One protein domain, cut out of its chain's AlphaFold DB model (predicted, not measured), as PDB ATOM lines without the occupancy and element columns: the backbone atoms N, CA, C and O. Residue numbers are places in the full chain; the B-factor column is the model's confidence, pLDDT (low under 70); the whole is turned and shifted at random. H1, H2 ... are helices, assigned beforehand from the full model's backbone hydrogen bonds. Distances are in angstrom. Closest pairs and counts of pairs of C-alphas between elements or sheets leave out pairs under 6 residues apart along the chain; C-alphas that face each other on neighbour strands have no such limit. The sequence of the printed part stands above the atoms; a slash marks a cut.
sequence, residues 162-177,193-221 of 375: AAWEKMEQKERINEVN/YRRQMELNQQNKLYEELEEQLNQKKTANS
ATOM      1  N   ALA A 162     169.251 221.883 179.853       87.62
ATOM      2  CA  ALA A 162     169.263 222.738 181.039       87.62
ATOM      3  C   ALA A 162     168.737 224.156 180.744       87.62
ATOM      4  O   ALA A 162     168.081 224.766 181.590       87.62
ATOM      5  N   ALA A 163     169.007 224.689 179.548       90.94
ATOM      6  CA  ALA A 163     168.494 225.984 179.113       90.94
ATOM      7  C   ALA A 163     166.971 225.959 178.924       90.94
ATOM      8  O   ALA A 163     166.294 226.873 179.399       90.94
ATOM      9  N   TRP A 164     166.434 224.908 178.294       90.25
ATOM     10  CA  TRP A 164     164.987 224.720 178.158       90.25
ATOM     11  C   TRP A 164     164.291 224.570 179.508       90.25
ATOM     12  O   TRP A 164     163.304 225.254 179.752       90.25
ATOM     13  N   GLU A 165     164.842 223.774 180.421       87.19
ATOM     14  CA  GLU A 165     164.285 223.615 181.770       87.19
ATOM     15  C   GLU A 165     164.249 224.954 182.526       87.19
ATOM     16  O   GLU A 165     163.254 225.312 183.156       87.19
ATOM     17  N   LYS A 166     165.318 225.755 182.416       89.44
ATOM     18  CA  LYS A 166     165.377 227.093 183.019       89.44
ATOM     19  C   LYS A 166     164.368 228.055 182.387       89.44
ATOM     20  O   LYS A 166     163.855 228.933 183.077       89.44
ATOM     21  N   MET A 167     164.119 227.931 181.086       93.00
ATOM     22  CA  MET A 167     163.100 228.715 180.388       93.00
ATOM     23  C   MET A 167     161.701 228.344 180.889       93.00
ATOM     24  O   MET A 167     160.971 229.227 181.323       93.00
ATOM     25  N   GLU A 168     161.385 227.054 180.958       88.69
ATOM     26  CA  GLU A 168     160.098 226.554 181.453       88.69
ATOM     27  C   GLU A 168     159.863 226.915 182.932       88.69
ATOM     28  O   GLU A 168     158.754 227.249 183.343       88.69
ATOM     29  N   GLN A 169     160.907 226.892 183.768       86.94
ATOM     30  CA  GLN A 169     160.818 227.356 185.158       86.94
ATOM     31  C   GLN A 169     160.492 228.849 185.242       86.94
ATOM     32  O   GLN A 169     159.674 229.255 186.065       86.94
ATOM     33  N   LYS A 170     161.111 229.674 184.389       92.25
ATOM     34  CA  LYS A 170     160.802 231.109 184.322       92.25
ATOM     35  C   LYS A 170     159.370 231.350 183.856       92.25
ATOM     36  O   LYS A 170     158.703 232.203 184.430       92.25
ATOM     37  N   GLU A 171     158.900 230.608 182.858       89.38
ATOM     38  CA  GLU A 171     157.513 230.682 182.387       89.38
ATOM     39  C   GLU A 171     156.533 230.310 183.501       89.38
ATOM     40  O   GLU A 171     155.640 231.099 183.795       89.38
ATOM     41  N   ARG A 172     156.781 229.215 184.232       86.81
ATOM     42  CA  ARG A 172     155.969 228.822 185.396       86.81
ATOM     43  C   ARG A 172     155.932 229.893 186.487       86.81
ATOM     44  O   ARG A 172     154.863 230.219 186.993       86.81
ATOM     45  N   ILE A 173     157.076 230.487 186.833       85.94
ATOM     46  CA  ILE A 173     157.129 231.586 187.813       85.94
ATOM     47  C   ILE A 173     156.330 232.797 187.311       85.94
ATOM     48  O   ILE A 173     155.595 233.413 188.079       85.94
ATOM     49  N   ASN A 174     156.431 233.128 186.023       87.56
ATOM     50  CA  ASN A 174     155.683 234.231 185.424       87.56
ATOM     51  C   ASN A 174     154.170 233.964 185.394       87.56
ATOM     52  O   ASN A 174     153.385 234.885 185.610       87.56
ATOM     53  N   GLU A 175     153.736 232.728 185.154       83.69
ATOM     54  CA  GLU A 175     152.325 232.324 185.191       83.69
ATOM     55  C   GLU A 175     151.729 232.409 186.599       83.69
ATOM     56  O   GLU A 175     150.611 232.901 186.766       83.69
ATOM     57  N   VAL A 176     152.501 232.004 187.611       83.25
ATOM     58  CA  VAL A 176     152.133 232.164 189.023       83.25
ATOM     59  C   VAL A 176     152.069 233.650 189.393       83.25
ATOM     60  O   VAL A 176     151.074 234.107 189.950       83.25
ATOM     61  N   ASN A 177     153.082 234.437 189.017       82.69
ATOM     62  CA  ASN A 177     153.137 235.874 189.313       82.69
ATOM     63  C   ASN A 177     152.048 236.681 188.591       82.69
ATOM     64  O   ASN A 177     151.566 237.677 189.122       82.69
ATOM     65  N   TYR A 193     160.564 212.605 185.187       85.31
ATOM     66  CA  TYR A 193     160.979 214.000 185.310       85.31
ATOM     67  C   TYR A 193     161.746 214.237 186.613       85.31
ATOM     68  O   TYR A 193     162.765 214.919 186.609       85.31
ATOM     69  N   ARG A 194     161.338 213.604 187.723       88.50
ATOM     70  CA  ARG A 194     162.111 213.645 188.978       88.50
ATOM     71  C   ARG A 194     163.532 213.112 188.773       88.50
ATOM     72  O   ARG A 194     164.490 213.755 189.192       88.50
ATOM     73  N   ARG A 195     163.667 211.984 188.070       90.12
ATOM     74  CA  ARG A 195     164.968 211.397 187.719       90.12
ATOM     75  C   ARG A 195     165.787 212.315 186.807       90.12
ATOM     76  O   ARG A 195     166.994 212.430 186.984       90.12
ATOM     77  N   GLN A 196     165.143 212.996 185.856       86.88
ATOM     78  CA  GLN A 196     165.799 213.972 184.980       86.88
ATOM     79  C   GLN A 196     166.322 215.188 185.760       86.88
ATOM     80  O   GLN A 196     167.457 215.605 185.542       86.88
ATOM     81  N   MET A 197     165.534 215.716 186.701       84.88
ATOM     82  CA  MET A 197     165.937 216.819 187.581       84.88
ATOM     83  C   MET A 197     167.142 216.441 188.447       84.88
ATOM     84  O   MET A 197     168.095 217.213 188.547       84.88
ATOM     85  N   GLU A 198     167.128 215.247 189.043       89.62
ATOM     86  CA  GLU A 198     168.241 214.738 189.849       89.62
ATOM     87  C   GLU A 198     169.509 214.562 189.004       89.62
ATOM     88  O   GLU A 198     170.577 215.044 189.381       89.62
ATOM     89  N   LEU A 199     169.387 213.957 187.818       87.00
ATOM     90  CA  LEU A 199     170.501 213.801 186.885       87.00
ATOM     91  C   LEU A 199     171.086 215.162 186.474       87.00
ATOM     92  O   LEU A 199     172.303 215.331 186.427       87.00
ATOM     93  N   ASN A 200     170.236 216.158 186.217       84.44
ATOM     94  CA  ASN A 200     170.669 217.516 185.892       84.44
ATOM     95  C   ASN A 200     171.376 218.197 187.075       84.44
ATOM     96  O   ASN A 200     172.361 218.904 186.863       84.44
ATOM     97  N   GLN A 201     170.922 217.982 188.313       88.19
ATOM     98  CA  GLN A 201     171.598 218.495 189.510       88.19
ATOM     99  C   GLN A 201     172.965 217.839 189.717       88.19
ATOM    100  O   GLN A 201     173.948 218.545 189.936       88.19
ATOM    101  N   GLN A 202     173.053 216.515 189.579       89.44
ATOM    102  CA  GLN A 202     174.326 215.798 189.669       89.44
ATOM    103  C   GLN A 202     175.309 216.276 188.596       89.44
ATOM    104  O   GLN A 202     176.459 216.574 188.907       89.44
ATOM    105  N   ASN A 203     174.853 216.436 187.352       85.38
ATOM    106  CA  ASN A 203     175.697 216.945 186.273       85.38
ATOM    107  C   ASN A 203     176.235 218.357 186.552       85.38
ATOM    108  O   ASN A 203     177.401 218.613 186.273       85.38
ATOM    109  N   LYS A 204     175.431 219.254 187.141       85.12
ATOM    110  CA  LYS A 204     175.895 220.596 187.541       85.12
ATOM    111  C   LYS A 204     177.008 220.527 188.588       85.12
ATOM    112  O   LYS A 204     177.995 221.241 188.466       85.12
ATOM    113  N   LEU A 205     176.877 219.642 189.578       89.62
ATOM    114  CA  LEU A 205     177.917 219.431 190.591       89.62
ATOM    115  C   LEU A 205     179.204 218.863 189.977       89.62
ATOM    116  O   LEU A 205     180.301 219.286 190.340       89.62
ATOM    117  N   TYR A 206     179.083 217.927 189.032       86.88
ATOM    118  CA  TYR A 206     180.232 217.394 188.301       86.88
ATOM    119  C   TYR A 206     180.924 218.462 187.449       86.88
ATOM    120  O   TYR A 206     182.151 218.539 187.474       86.88
ATOM    121  N   GLU A 207     180.165 219.303 186.744       84.62
ATOM    122  CA  GLU A 207     180.706 220.411 185.947       84.62
ATOM    123  C   GLU A 207     181.413 221.449 186.825       84.62
ATOM    124  O   GLU A 207     182.509 221.884 186.484       84.62
ATOM    125  N   GLU A 208     180.858 221.787 187.994       88.50
ATOM    126  CA  GLU A 208     181.496 222.705 188.943       88.50
ATOM    127  C   GLU A 208     182.803 222.126 189.507       88.50
ATOM    128  O   GLU A 208     183.817 222.820 189.607       88.50
ATOM    129  N   LEU A 209     182.820 220.831 189.830       90.75
ATOM    130  CA  LEU A 209     184.026 220.149 190.297       90.75
ATOM    131  C   LEU A 209     185.093 220.085 189.197       90.75
ATOM    132  O   LEU A 209     186.275 220.332 189.462       90.75
ATOM    133  N   GLU A 210     184.693 219.777 187.964       85.62
ATOM    134  CA  GLU A 210     185.585 219.772 186.807       85.62
ATOM    135  C   GLU A 210     186.129 221.176 186.521       85.62
ATOM    136  O   GLU A 210     187.324 221.328 186.263       85.62
ATOM    137  N   GLU A 211     185.300 222.212 186.635       86.19
ATOM    138  CA  GLU A 211     185.723 223.596 186.474       86.19
ATOM    139  C   GLU A 211     186.732 223.994 187.553       86.19
ATOM    140  O   GLU A 211     187.799 224.507 187.223       86.19
ATOM    141  N   GLN A 212     186.484 223.672 188.825       86.94
ATOM    142  CA  GLN A 212     187.448 223.908 189.902       86.94
ATOM    143  C   GLN A 212     188.770 223.166 189.666       86.94
ATOM    144  O   GLN A 212     189.851 223.695 189.942       86.94
ATOM    145  N   LEU A 213     188.716 221.934 189.154       85.88
ATOM    146  CA  LEU A 213     189.907 221.166 188.810       85.88
ATOM    147  C   LEU A 213     190.657 221.800 187.633       85.88
ATOM    148  O   LEU A 213     191.883 221.907 187.675       85.88
ATOM    149  N   ASN A 214     189.941 222.236 186.601       81.69
ATOM    150  CA  ASN A 214     190.513 222.880 185.426       81.69
ATOM    151  C   ASN A 214     191.100 224.249 185.772       81.69
ATOM    152  O   ASN A 214     192.231 224.518 185.380       81.69
ATOM    153  N   GLN A 215     190.427 225.051 186.599       81.75
ATOM    154  CA  GLN A 215     190.960 226.289 187.168       81.75
ATOM    155  C   GLN A 215     192.235 226.025 187.980       81.75
ATOM    156  O   GLN A 215     193.211 226.751 187.840       81.75
ATOM    157  N   LYS A 216     192.294 224.955 188.786       80.50
ATOM    158  CA  LYS A 216     193.528 224.567 189.498       80.50
ATOM    159  C   LYS A 216     194.637 224.107 188.551       80.50
ATOM    160  O   LYS A 216     195.809 224.350 188.838       80.50
ATOM    161  N   LYS A 217     194.306 223.428 187.449       76.19
ATOM    162  CA  LYS A 217     195.277 222.998 186.430       76.19
ATOM    163  C   LYS A 217     195.845 224.194 185.665       76.19
ATOM    164  O   LYS A 217     197.058 224.258 185.497       76.19
ATOM    165  N   THR A 218     195.007 225.149 185.265       66.44
ATOM    166  CA  THR A 218     195.435 226.358 184.548       66.44
ATOM    167  C   THR A 218     196.109 227.379 185.465       66.44
ATOM    168  O   THR A 218     197.101 227.986 185.081       66.44
ATOM    169  N   ALA A 219     195.661 227.520 186.715       61.00
ATOM    170  CA  ALA A 219     196.314 228.387 187.700       61.00
ATOM    171  C   ALA A 219     197.700 227.866 188.119       61.00
ATOM    172  O   ALA A 219     198.584 228.656 188.435       61.00
ATOM    173  N   ASN A 220     197.911 226.543 188.108       58.50
ATOM    174  CA  ASN A 220     199.231 225.945 188.330       58.50
ATOM    175  C   ASN A 220     200.081 225.846 187.056       58.50
ATOM    176  O   ASN A 220     201.285 225.597 187.158       58.50
ATOM    177  N   SER A 221     199.502 226.031 185.866       62.28
ATOM    178  CA  SER A 221     200.281 226.219 184.646       62.28
ATOM    179  C   SER A 221     200.742 227.669 184.594       62.28
ATOM    180  O   SER A 221     200.171 228.500 183.894       62.28
TER     181      SER A 221
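Overview. This is residues 162 to 177 and 193 to 221 of the 375 residues of a protein of Stylonychia lemnae (UniProt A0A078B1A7). What shape do these atoms make? One long helix, H2, makes most of the length, and a shorter helix, H1, comes near it with its first residue, Ala 162, and slants away from there. The two form a loose, splayed pair with little contact, and residues 166 to 177 of H1 and 205 to 220 of H2 stick out free. What is it made of? The printed part has 45 residues with two named helices, H1 then H2, and no named strand, and its class is all helix. How compact is it? It is extended, with a radius of gyration of the C-alphas of 15.5 A, and the C-alphas span 48 by 22 by 13 A.

Arrangement. How near do the helices come? H2, residues 193 to 220, and H1, residues 162 to 177, are close but not clearly touching, with 1 pair of C-alphas within 8 A. Their closest C-alphas, those of Asn 200 and Ala 162, are 7.3 A apart. How do they run? Their lines stand at a steep tilt of 57 degrees, opposite ways. Are their backbones well formed? In H1 and H2 every O i to N i+4 pair is within hydrogen-bond range.

Along the chain. Where is the longest helix? H2 runs 40.2 A from C-alpha 193 at (160.979, 214.000, 185.310) to C-alpha 220 at (199.231, 225.945, 188.330). Where is the other? H1 begins with C-alpha 162 at (169.263, 222.738, 181.039) and runs 22.4 A to C-alpha 177.

Size, cuts and confidence. How large is it? The two C-alphas farthest apart, those of Val 176 and Ser 221, are 48.7 A apart. Is there a cut? Residues 178 to 192 are not printed, and C-alphas 177 and 193 are 23.6 A apart across the cut. Where is confidence low? Residues 218 to 221 have pLDDT under 70, and the mean of the printed part is 84.5.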